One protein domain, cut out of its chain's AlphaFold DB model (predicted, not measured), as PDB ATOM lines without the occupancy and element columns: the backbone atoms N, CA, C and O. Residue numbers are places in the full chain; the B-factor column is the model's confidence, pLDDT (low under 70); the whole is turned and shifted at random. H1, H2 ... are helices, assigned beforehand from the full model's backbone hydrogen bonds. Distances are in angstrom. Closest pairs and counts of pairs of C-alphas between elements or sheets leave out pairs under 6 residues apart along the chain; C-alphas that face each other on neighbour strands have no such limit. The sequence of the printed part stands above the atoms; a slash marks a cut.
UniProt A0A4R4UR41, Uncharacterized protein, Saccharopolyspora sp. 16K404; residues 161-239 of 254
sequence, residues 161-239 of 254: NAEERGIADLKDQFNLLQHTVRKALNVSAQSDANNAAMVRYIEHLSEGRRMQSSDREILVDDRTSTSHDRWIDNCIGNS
ATOM      1  N   ASN A 161     -64.027  27.925  35.691       84.69
ATOM      2  CA  ASN A 161     -63.046  26.847  35.770       84.69
ATOM      3  C   ASN A 161     -61.851  27.214  36.681       84.69
ATOM      4  O   ASN A 161     -61.179  28.228  36.492       84.69
ATOM      5  N   ALA A 162     -61.567  26.370  37.678       79.69
ATOM      6  CA  ALA A 162     -60.473  26.579  38.627       79.69
ATOM      7  C   ALA A 162     -59.077  26.455  37.992       79.69
ATOM      8  O   ALA A 162     -58.166  27.172  38.404       79.69
ATOM      9  N   GLU A 163     -58.911  25.598  36.983       74.75
ATOM     10  CA  GLU A 163     -57.630  25.406  36.293       74.75
ATOM     11  C   GLU A 163     -57.255  26.643  35.469       74.75
ATOM     12  O   GLU A 163     -56.122  27.117  35.522       74.75
ATOM     13  N   GLU A 164     -58.234  27.234  34.782       73.06
ATOM     14  CA  GLU A 164     -58.059  28.465  34.003       73.06
ATOM     15  C   GLU A 164     -57.698  29.664  34.888       73.06
ATOM     16  O   GLU A 164     -56.816  30.450  34.534       73.06
ATOM     17  N   ARG A 165     -58.300  29.767  36.082       78.88
ATOM     18  CA  ARG A 165     -57.901  30.765  37.088       78.88
ATOM     19  C   ARG A 165     -56.500  30.506  37.649       78.88
ATOM     20  O   ARG A 165     -55.777  31.458  37.921       78.88
ATOM     21  N   GLY A 166     -56.099  29.245  37.805       73.50
ATOM     22  CA  GLY A 166     -54.742  28.886  38.226       73.50
ATOM     23  C   GLY A 166     -53.686  29.288  37.191       73.50
ATOM     24  O   GLY A 166     -52.658  29.865  37.539       73.50
ATOM     25  N   ILE A 167     -53.971  29.063  35.905       77.25
ATOM     26  CA  ILE A 167     -53.136  29.535  34.793       77.25
ATOM     27  C   ILE A 167     -53.046  31.071  34.812       77.25
ATOM     28  O   ILE A 167     -51.946  31.603  34.639       77.25
ATOM     29  N   ALA A 168     -54.164  31.757  35.107       74.94
ATOM     30  CA  ALA A 168     -54.232  33.212  35.281       74.94
ATOM     31  C   ALA A 168     -53.207  33.747  36.309       74.94
ATOM     32  O   ALA A 168     -52.450  34.681  36.035       74.94
ATOM     33  N   ASP A 169     -53.144  33.109  37.477       76.69
ATOM     34  CA  ASP A 169     -52.273  33.520  38.585       76.69
ATOM     35  C   ASP A 169     -50.781  33.284  38.286       76.69
ATOM     36  O   ASP A 169     -49.933  34.148  38.527       76.69
ATOM     37  N   LEU A 170     -50.444  32.146  37.667       78.19
ATOM     38  CA  LEU A 170     -49.055  31.803  37.339       78.19
ATOM     39  C   LEU A 170     -48.392  32.816  36.393       78.19
ATOM     40  O   LEU A 170     -47.205  33.120  36.533       78.19
ATOM     41  N   LYS A 171     -49.133  33.368  35.427       70.94
ATOM     42  CA  LYS A 171     -48.573  34.388  34.525       70.94
ATOM     43  C   LYS A 171     -48.356  35.719  35.223       70.94
ATOM     44  O   LYS A 171     -47.381  36.392  34.897       70.94
ATOM     45  N   ASP A 172     -49.233  36.104  36.145       77.75
ATOM     46  CA  ASP A 172     -49.093  37.360  36.882       77.75
ATOM     47  C   ASP A 172     -47.797  37.331  37.705       77.75
ATOM     48  O   ASP A 172     -46.998  38.273  37.650       77.75
ATOM     49  N   GLN A 173     -47.505  36.192  38.343       80.44
ATOM     50  CA  GLN A 173     -46.223  35.959  39.015       80.44
ATOM     51  C   GLN A 173     -45.036  36.017  38.039       80.44
ATOM     52  O   GLN A 173     -44.007  36.625  38.342       80.44
ATOM     53  N   PHE A 174     -45.177  35.445  36.839       76.06
ATOM     54  CA  PHE A 174     -44.128  35.475  35.817       76.06
ATOM     55  C   PHE A 174     -43.841  36.890  35.288       76.06
ATOM     56  O   PHE A 174     -42.680  37.276  35.151       76.06
ATOM     57  N   ASN A 175     -44.875  37.692  35.022       69.75
ATOM     58  CA  ASN A 175     -44.722  39.074  34.561       69.75
ATOM     59  C   ASN A 175     -44.052  39.944  35.637       69.75
ATOM     60  O   ASN A 175     -43.148  40.728  35.331       69.75
ATOM     61  N   LEU A 176     -44.438  39.766  36.906       77.88
ATOM     62  CA  LEU A 176     -43.792  40.437  38.035       77.88
ATOM     63  C   LEU A 176     -42.309  40.053  38.146       77.88
ATOM     64  O   LEU A 176     -41.455  40.923  38.357       77.88
ATOM     65  N   LEU A 177     -41.992  38.770  37.960       81.50
ATOM     66  CA  LEU A 177     -40.616  38.280  37.941       81.50
ATOM     67  C   LEU A 177     -39.815  38.934  36.809       81.50
ATOM     68  O   LEU A 177     -38.744  39.485  37.060       81.50
ATOM     69  N   GLN A 178     -40.344  38.949  35.581       72.00
ATOM     70  CA  GLN A 178     -39.682  39.579  34.433       72.00
ATOM     71  C   GLN A 178     -39.399  41.067  34.665       72.00
ATOM     72  O   GLN A 178     -38.294  41.542  34.381       72.00
ATOM     73  N   HIS A 179     -40.376  41.802  35.201       70.88
ATOM     74  CA  HIS A 179     -40.212  43.215  35.526       70.88
ATOM     75  C   HIS A 179     -39.118  43.427  36.584       70.88
ATOM     76  O   HIS A 179     -38.253  44.294  36.434       70.88
ATOM     77  N   THR A 180     -39.114  42.604  37.634       80.81
ATOM     78  CA  THR A 180     -38.122  42.674  38.717       80.81
ATOM     79  C   THR A 180     -36.709  42.395  38.202       80.81
ATOM     80  O   THR A 180     -35.790  43.157  38.500       80.81
ATOM     81  N   VAL A 181     -36.546  41.370  37.360       77.75
ATOM     82  CA  VAL A 181     -35.258  41.028  36.736       77.75
ATOM     83  C   VAL A 181     -34.736  42.182  35.878       77.75
ATOM     84  O   VAL A 181     -33.577  42.560  36.009       77.75
ATOM     85  N   ARG A 182     -35.574  42.814  35.047       69.62
ATOM     86  CA  ARG A 182     -35.148  43.961  34.220       69.62
ATOM     87  C   ARG A 182     -34.747  45.172  35.039       69.62
ATOM     88  O   ARG A 182     -33.753  45.817  34.719       69.62
ATOM     89  N   LYS A 183     -35.506  45.479  36.093       73.44
ATOM     90  CA  LYS A 183     -35.148  46.561  37.010       73.44
ATOM     91  C   LYS A 183     -33.772  46.302  37.629       73.44
ATOM     92  O   LYS A 183     -32.961  47.221  37.673       73.44
ATOM     93  N   ALA A 184     -33.489  45.061  38.027       78.06
ATOM     94  CA  ALA A 184     -32.174  44.674  38.532       78.06
ATOM     95  C   ALA A 184     -31.072  44.806  37.463       78.06
ATOM     96  O   ALA A 184     -30.029  45.389  37.745       78.06
ATOM     97  N   LEU A 185     -31.321  44.353  36.228       71.75
ATOM     98  CA  LEU A 185     -30.365  44.468  35.115       71.75
ATOM     99  C   LEU A 185     -30.045  45.930  34.757       71.75
ATOM    100  O   LEU A 185     -28.881  46.269  34.573       71.75
ATOM    101  N   ASN A 186     -31.047  46.813  34.708       69.88
ATOM    102  CA  ASN A 186     -30.831  48.236  34.422       69.88
ATOM    103  C   ASN A 186     -30.059  48.943  35.546       69.88
ATOM    104  O   ASN A 186     -29.185  49.763  35.268       69.88
ATOM    105  N   VAL A 187     -30.360  48.623  36.812       70.31
ATOM    106  CA  VAL A 187     -29.600  49.143  37.961       70.31
ATOM    107  C   VAL A 187     -28.151  48.654  37.908       70.31
ATOM    108  O   VAL A 187     -27.248  49.454  38.138       70.31
ATOM    109  N   SER A 188     -27.919  47.390  37.533       72.06
ATOM    110  CA  SER A 188     -26.571  46.848  37.319       72.06
ATOM    111  C   SER A 188     -25.822  47.613  36.229       72.06
ATOM    112  O   SER A 188     -24.735  48.106  36.491       72.06
ATOM    113  N   ALA A 189     -26.423  47.818  35.052       64.56
ATOM    114  CA  ALA A 189     -25.768  48.516  33.942       64.56
ATOM    115  C   ALA A 189     -25.382  49.970  34.287       64.56
ATOM    116  O   ALA A 189     -24.304  50.439  33.917       64.56
ATOM    117  N   GLN A 190     -26.236  50.687  35.030       64.69
ATOM    118  CA  GLN A 190     -25.916  52.035  35.515       64.69
ATOM    119  C   GLN A 190     -24.819  52.013  36.593       64.69
ATOM    120  O   GLN A 190     -23.942  52.878  36.595       64.69
ATOM    121  N   SER A 191     -24.862  51.028  37.496       72.31
ATOM    122  CA  SER A 191     -23.829  50.797  38.512       72.31
ATOM    123  C   SER A 191     -22.472  50.525  37.860       72.31
ATOM    124  O   SER A 191     -21.486  51.155  38.226       72.31
ATOM    125  N   ASP A 192     -22.427  49.691  36.821       75.38
ATOM    126  CA  ASP A 192     -21.205  49.354  36.085       75.38
ATOM    127  C   ASP A 192     -20.590  50.586  35.406       75.38
ATOM    128  O   ASP A 192     -19.378  50.799  35.478       75.38
ATOM    129  N   ALA A 193     -21.413  51.451  34.803       73.56
ATOM    130  CA  ALA A 193     -20.944  52.694  34.192       73.56
ATOM    131  C   ALA A 193     -20.372  53.684  35.225       73.56
ATOM    132  O   ALA A 193     -19.318  54.286  34.989       73.56
ATOM    133  N   ASN A 194     -21.039  53.833  36.374       75.88
ATOM    134  CA  ASN A 194     -20.573  54.681  37.475       75.88
ATOM    135  C   ASN A 194     -19.264  54.140  38.072       75.88
ATOM    136  O   ASN A 194     -18.306  54.896  38.247       75.88
ATOM    137  N   ASN A 195     -19.198  52.828  38.305       82.69
ATOM    138  CA  ASN A 195     -18.008  52.149  38.810       82.69
ATOM    139  C   ASN A 195     -16.839  52.308  37.834       82.69
ATOM    140  O   ASN A 195     -15.743  52.667  38.253       82.69
ATOM    141  N   ALA A 196     -17.068  52.157  36.526       82.06
ATOM    142  CA  ALA A 196     -16.036  52.366  35.513       82.06
ATOM    143  C   ALA A 196     -15.503  53.810  35.489       82.06
ATOM    144  O   ALA A 196     -14.318  54.029  35.235       82.06
ATOM    145  N   ALA A 197     -16.351  54.811  35.744       85.31
ATOM    146  CA  ALA A 197     -15.909  56.201  35.856       85.31
ATOM    147  C   ALA A 197     -15.059  56.436  37.113       85.31
ATOM    148  O   ALA A 197     -14.031  57.109  37.029       85.31
ATOM    149  N   MET A 198     -15.452  55.850  38.248       84.50
ATOM    150  CA  MET A 198     -14.664  55.900  39.481       84.50
ATOM    151  C   MET A 198     -13.316  55.191  39.341       84.50
ATOM    152  O   MET A 198     -12.305  55.754  39.748       84.50
ATOM    153  N   VAL A 199     -13.287  54.007  38.720       88.06
ATOM    154  CA  VAL A 199     -12.051  53.256  38.448       88.06
ATOM    155  C   VAL A 199     -11.070  54.113  37.653       88.06
ATOM    156  O   VAL A 199      -9.948  54.316  38.106       88.06
ATOM    157  N   ARG A 200     -11.516  54.735  36.552       89.56
ATOM    158  CA  ARG A 200     -10.663  55.635  35.751       89.56
ATOM    159  C   ARG A 200     -10.121  56.825  36.545       89.56
ATOM    160  O   ARG A 200      -9.005  57.269  36.305       89.56
ATOM    161  N   TYR A 201     -10.912  57.376  37.466       89.88
ATOM    162  CA  TYR A 201     -10.465  58.484  38.311       89.88
ATOM    163  C   TYR A 201      -9.398  58.040  39.320       89.88
ATOM    164  O   TYR A 201      -8.396  58.731  39.493       89.88
ATOM    165  N   ILE A 202      -9.583  56.874  39.943       89.56
ATOM    166  CA  ILE A 202      -8.613  56.280  40.873       89.56
ATOM    167  C   ILE A 202      -7.302  55.958  40.143       89.56
ATOM    168  O   ILE A 202      -6.232  56.322  40.626       89.56
ATOM    169  N   GLU A 203      -7.375  55.367  38.949       87.06
ATOM    170  CA  GLU A 203      -6.203  55.106  38.101       87.06
ATOM    171  C   GLU A 203      -5.462  56.402  37.756       87.06
ATOM    172  O   GLU A 203      -4.249  56.481  37.932       87.06
ATOM    173  N   HIS A 204      -6.185  57.461  37.376       90.25
ATOM    174  CA  HIS A 204      -5.584  58.767  37.097       90.25
ATOM    175  C   HIS A 204      -4.865  59.373  38.317       90.25
ATOM    176  O   HIS A 204      -3.793  59.971  38.182       90.25
ATOM    177  N   LEU A 205      -5.430  59.233  39.522       88.88
ATOM    178  CA  LEU A 205      -4.777  59.681  40.756       88.88
ATOM    179  C   LEU A 205      -3.535  58.846  41.086       88.88
ATOM    180  O   LEU A 205      -2.530  59.412  41.518       88.88
ATOM    181  N   SER A 206      -3.604  57.533  40.869       87.62
ATOM    182  CA  SER A 206      -2.497  56.591  41.055       87.62
ATOM    183  C   SER A 206      -1.326  56.914  40.120       87.62
ATOM    184  O   SER A 206      -0.210  57.149  40.584       87.62
ATOM    185  N   GLU A 207      -1.592  57.077  38.818       86.88
ATOM    186  CA  GLU A 207      -0.600  57.498  37.816       86.88
ATOM    187  C   GLU A 207       0.031  58.853  38.159       86.88
ATOM    188  O   GLU A 207       1.243  59.043  38.040       86.88
ATOM    189  N   GLY A 208      -0.789  59.797  38.629       85.38
ATOM    190  CA  GLY A 208      -0.343  61.114  39.076       85.38
ATOM    191  C   GLY A 208       0.398  61.117  40.417       85.38
ATOM    192  O   GLY A 208       0.820  62.187  40.853       85.38
ATOM    193  N   ARG A 209       0.540  59.961  41.081       83.38
ATOM    194  CA  ARG A 209       1.083  59.799  42.443       83.38
ATOM    195  C   ARG A 209       0.402  60.681  43.492       83.38
ATOM    196  O   ARG A 209       1.047  61.258  44.362       83.38
ATOM    197  N   ARG A 210      -0.917  60.830  43.374       83.31
ATOM    198  CA  ARG A 210      -1.752  61.661  44.257       83.31
ATOM    199  C   ARG A 210      -2.549  60.845  45.271       83.31
ATOM    200  O   ARG A 210      -3.243  61.449  46.080       83.31
ATOM    201  N   MET A 211      -2.458  59.518  45.208       87.06
ATOM    202  CA  MET A 211      -3.070  58.619  46.179       87.06
ATOM    203  C   MET A 211      -2.238  58.525  47.460       87.06
ATOM    204  O   MET A 211      -1.009  58.545  47.423       87.06
ATOM    205  N   GLN A 212      -2.927  58.427  48.593       85.94
ATOM    206  CA  GLN A 212      -2.355  58.310  49.932       85.94
ATOM    207  C   GLN A 212      -2.915  57.083  50.654       85.94
ATOM    208  O   GLN A 212      -4.004  56.601  50.347       85.94
ATOM    209  N   SER A 213      -2.213  56.605  51.682       84.12
ATOM    210  CA  SER A 213      -2.657  55.455  52.482       84.12
ATOM    211  C   SER A 213      -4.011  55.681  53.164       84.12
ATOM    212  O   SER A 213      -4.765  54.730  53.336       84.12
ATOM    213  N   SER A 214      -4.356  56.931  53.496       87.06
ATOM    214  CA  SER A 214      -5.672  57.292  54.041       87.06
ATOM    215  C   SER A 214      -6.814  57.112  53.036       87.06
ATOM    216  O   SER A 214      -7.948  56.879  53.442       87.06
ATOM    217  N   ASP A 215      -6.540  57.169  51.728       86.88
ATOM    218  CA  ASP A 215      -7.567  56.948  50.701       86.88
ATOM    219  C   ASP A 215      -8.033  55.486  50.688       86.88
ATOM    220  O   ASP A 215      -9.176  55.196  50.333       86.88
ATOM    221  N   ARG A 216      -7.175  54.561  51.139       89.38
ATOM    222  CA  ARG A 216      -7.527  53.149  51.322       89.38
ATOM    223  C   ARG A 216      -8.711  52.984  52.264       89.38
ATOM    224  O   ARG A 216      -9.601  52.194  51.979       89.38
ATOM    225  N   GLU A 217      -8.724  53.733  53.366       88.88
ATOM    226  CA  GLU A 217      -9.773  53.659  54.392       88.88
ATOM    227  C   GLU A 217     -11.139  54.119  53.861       88.88
ATOM    228  O   GLU A 217     -12.172  53.759  54.416       88.88
ATOM    229  N   ILE A 218     -11.147  54.896  52.772       88.50
ATOM    230  CA  ILE A 218     -12.362  55.375  52.103       88.50
ATOM    231  C   ILE A 218     -12.817  54.389  51.015       88.50
ATOM    232  O   ILE A 218     -14.013  54.237  50.777       88.50
ATOM    233  N   LEU A 219     -11.870  53.750  50.322       87.75
ATOM    234  CA  LEU A 219     -12.129  52.938  49.125       87.75
ATOM    235  C   LEU A 219     -12.280  51.435  49.399       87.75
ATOM    236  O   LEU A 219     -12.670  50.701  48.486       87.75
ATOM    237  N   VAL A 220     -11.969  50.983  50.615       90.19
ATOM    238  CA  VAL A 220     -12.038  49.583  51.057       90.19
ATOM    239  C   VAL A 220     -12.885  49.496  52.327       90.19
ATOM    240  O   VAL A 220     -12.579  50.156  53.318       90.19
ATOM    241  N   ASP A 221     -13.930  48.665  52.304       90.62
ATOM    242  CA  ASP A 221     -14.808  48.406  53.451       90.62
ATOM    243  C   ASP A 221     -15.108  46.901  53.605       90.62
ATOM    244  O   ASP A 221     -14.506  46.050  52.958       90.62
ATOM    245  N   ASP A 222     -16.019  46.537  54.503       89.81
ATOM    246  CA  ASP A 222     -16.399  45.144  54.767       89.81
ATOM    247  C   ASP A 222     -17.211  44.482  53.637       89.81
ATOM    248  O   ASP A 222     -17.460  43.273  53.668       89.81
ATOM    249  N   ARG A 223     -17.630  45.256  52.634       87.44
ATOM    250  CA  ARG A 223     -18.438  44.812  51.492       87.44
ATOM    251  C   ARG A 223     -17.638  44.782  50.193       87.44
ATOM    252  O   ARG A 223     -18.161  44.297  49.185       87.44
ATOM    253  N   THR A 224     -16.404  45.284  50.181       87.00
ATOM    254  CA  THR A 224     -15.534  45.192  49.009       87.00
ATOM    255  C   THR A 224     -15.007  43.768  48.816       87.00
ATOM    256  O   THR A 224     -14.952  42.942  49.725       87.00
ATOM    257  N   SER A 225     -14.687  43.429  47.564       88.06
ATOM    258  CA  SER A 225     -14.144  42.109  47.236       88.06
ATOM    259  C   SER A 225     -12.636  42.073  47.468       88.06
ATOM    260  O   SER A 225     -11.938  43.046  47.206       88.06
ATOM    261  N   THR A 226     -12.089  40.905  47.810       88.12
ATOM    262  CA  THR A 226     -10.634  40.733  47.988       88.12
ATOM    263  C   THR A 226      -9.819  41.133  46.747       88.12
ATOM    264  O   THR A 226      -8.666  41.547  46.854       88.12
ATOM    265  N   SER A 227     -10.390  40.994  45.547       85.88
ATOM    266  CA  SER A 227      -9.785  41.468  44.297       85.88
ATOM    267  C   SER A 227      -9.761  42.992  44.179       85.88
ATOM    268  O   SER A 227      -8.777  43.528  43.676       85.88
ATOM    269  N   HIS A 228     -10.811  43.675  44.643       88.12
ATOM    270  CA  HIS A 228     -10.890  45.139  44.673       88.12
ATOM    271  C   HIS A 228      -9.887  45.716  45.672       88.12
ATOM    272  O   HIS A 228      -9.108  46.590  45.308       88.12
ATOM    273  N   ASP A 229      -9.828  45.159  46.882       91.06
ATOM    274  CA  ASP A 229      -8.911  45.618  47.934       91.06
ATOM    275  C   ASP A 229      -7.454  45.547  47.470       91.06
ATOM    276  O   ASP A 229      -6.707  46.515  47.579       91.06
ATOM    277  N   ARG A 230      -7.074  44.423  46.847       89.69
ATOM    278  CA  ARG A 230      -5.731  44.235  46.283       89.69
ATOM    279  C   ARG A 230      -5.433  45.218  45.149       89.69
ATOM    280  O   ARG A 230      -4.294  45.646  44.991       89.69
ATOM    281  N   TRP A 231      -6.432  45.548  44.332       91.56
ATOM    282  CA  TRP A 231      -6.278  46.535  43.265       91.56
ATOM    283  C   TRP A 231      -6.047  47.946  43.830       91.56
ATOM    284  O   TRP A 231      -5.142  48.634  43.355       91.56
ATOM    285  N   ILE A 232      -6.773  48.343  44.882       90.75
ATOM    286  CA  ILE A 232      -6.543  49.610  45.598       90.75
ATOM    287  C   ILE A 232      -5.151  49.643  46.238       90.75
ATOM    288  O   ILE A 232      -4.432  50.628  46.071       90.75
ATOM    289  N   ASP A 233      -4.742  48.561  46.904       89.69
ATOM    290  CA  ASP A 233      -3.416  48.454  47.528       89.69
ATOM    291  C   ASP A 233      -2.290  48.657  46.500       89.69
ATOM    292  O   ASP A 233      -1.345  49.404  46.746       89.69
ATOM    293  N   ASN A 234      -2.431  48.080  45.303       88.38
ATOM    294  CA  ASN A 234      -1.488  48.294  44.201       88.38
ATOM    295  C   ASN A 234      -1.494  49.743  43.684       88.38
ATOM    296  O   ASN A 234      -0.437  50.279  43.348       88.38
ATOM    297  N   CYS A 235      -2.665  50.385  43.611       86.06
ATOM    298  CA  CYS A 235      -2.770  51.784  43.189       86.06
ATOM    299  C   CYS A 235      -2.041  52.724  44.158       86.06
ATOM    300  O   CYS A 235      -1.352  53.638  43.716       86.06
ATOM    301  N   ILE A 236      -2.134  52.464  45.463       86.31
ATOM    302  CA  ILE A 236      -1.434  53.245  46.491       86.31
ATOM    303  C   ILE A 236       0.067  52.908  46.509       86.31
ATOM    304  O   ILE A 236       0.905  53.807  46.616       86.31
ATOM    305  N   GLY A 237       0.429  51.633  46.344       74.06
ATOM    306  CA  GLY A 237       1.825  51.187  46.288       74.06
ATOM    307  C   GLY A 237       2.619  51.808  45.132       74.06
ATOM    308  O   GLY A 237       3.784  52.152  45.305       74.06
ATOM    309  N   ASN A 238       1.978  52.052  43.984       60.06
ATOM    310  CA  ASN A 238       2.592  52.757  42.849       60.06
ATOM    311  C   ASN A 238       2.867  54.254  43.109       60.06
ATOM    312  O   ASN A 238       3.646  54.875  42.378       60.06
ATOM    313  N   SER A 239       2.241  54.845  44.130       52.66
ATOM    314  CA  SER A 239       2.391  56.258  44.495       52.66
ATOM    315  C   SER A 239       3.436  56.534  45.583       52.66
ATOM    316  O   SER A 239       3.858  57.685  45.705       52.66
TER     317      SER A 239
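Overview. This is residues 161 to 239 of the 254 residues of an uncharacterized protein of Saccharopolyspora sp. 16K404 (UniProt A0A4R4UR41). A single long helix, H1, makes the length of the domain, and at its far end a small head forms where the helical hairpin of H2 and H3 folds back beside its last turns. Most of H1, residues 162 to 198, sticks out from this head as a free arm. The printed part has 79 residues with three named helices, in the order H1, H2, H3, and no named strand; the class is all helix. The whole is extended, with a radius of gyration of the C-alphas of 21.9 A and spans of 72 by 22 by 15 A.

Arrangement. H1, residues 162 to 207, stands free through residue 198. With residues 202 to 206 alone it touches residues 235 to 236 of H3, residues 226 to 237. Their closest C-alphas, those of Ser 206 and Cys 235, are 5.3 A apart. H1 and H3 run the same way at a shallow tilt of 15 degrees. H2, residues 213 to 219, is apart from H1. H2 and H3 form a helical hairpin, opposite ways at a shallow tilt of 32 degrees; H3 touches H2 with residues 232 to 236 alone. Their closest C-alphas, those of Ser 213 and Ile 236, are 6.5 A apart. Every O i to N i+4 pair is within hydrogen-bond range in H3, 41 of 42 are in H1, and 1 of 3 in H2, where 4 of 4 O i to N i+3 pairs are within range.

Along the chain. H1 begins at C-alpha 162, (-60.473, 26.579, 38.627), and measures 67.4 A to C-alpha 207, (-0.600, 57.498, 37.816). H2 measures 10.4 A. H3 measures 16.4 A and ends at C-alpha 237, (1.825, 51.187, 46.288).

Size, cuts and confidence. The C-alphas farthest apart, those of Asn 161 and Arg 209, are 72.4 A apart. The printed part has no cut. The link H1 to H2 is tight, and H2 to H3 is short; residues 222 to 227 stand free. Mean pLDDT of the printed part is 81.1; residues 175, 182, 186, 189 to 190 and 238 to 239 are under 70.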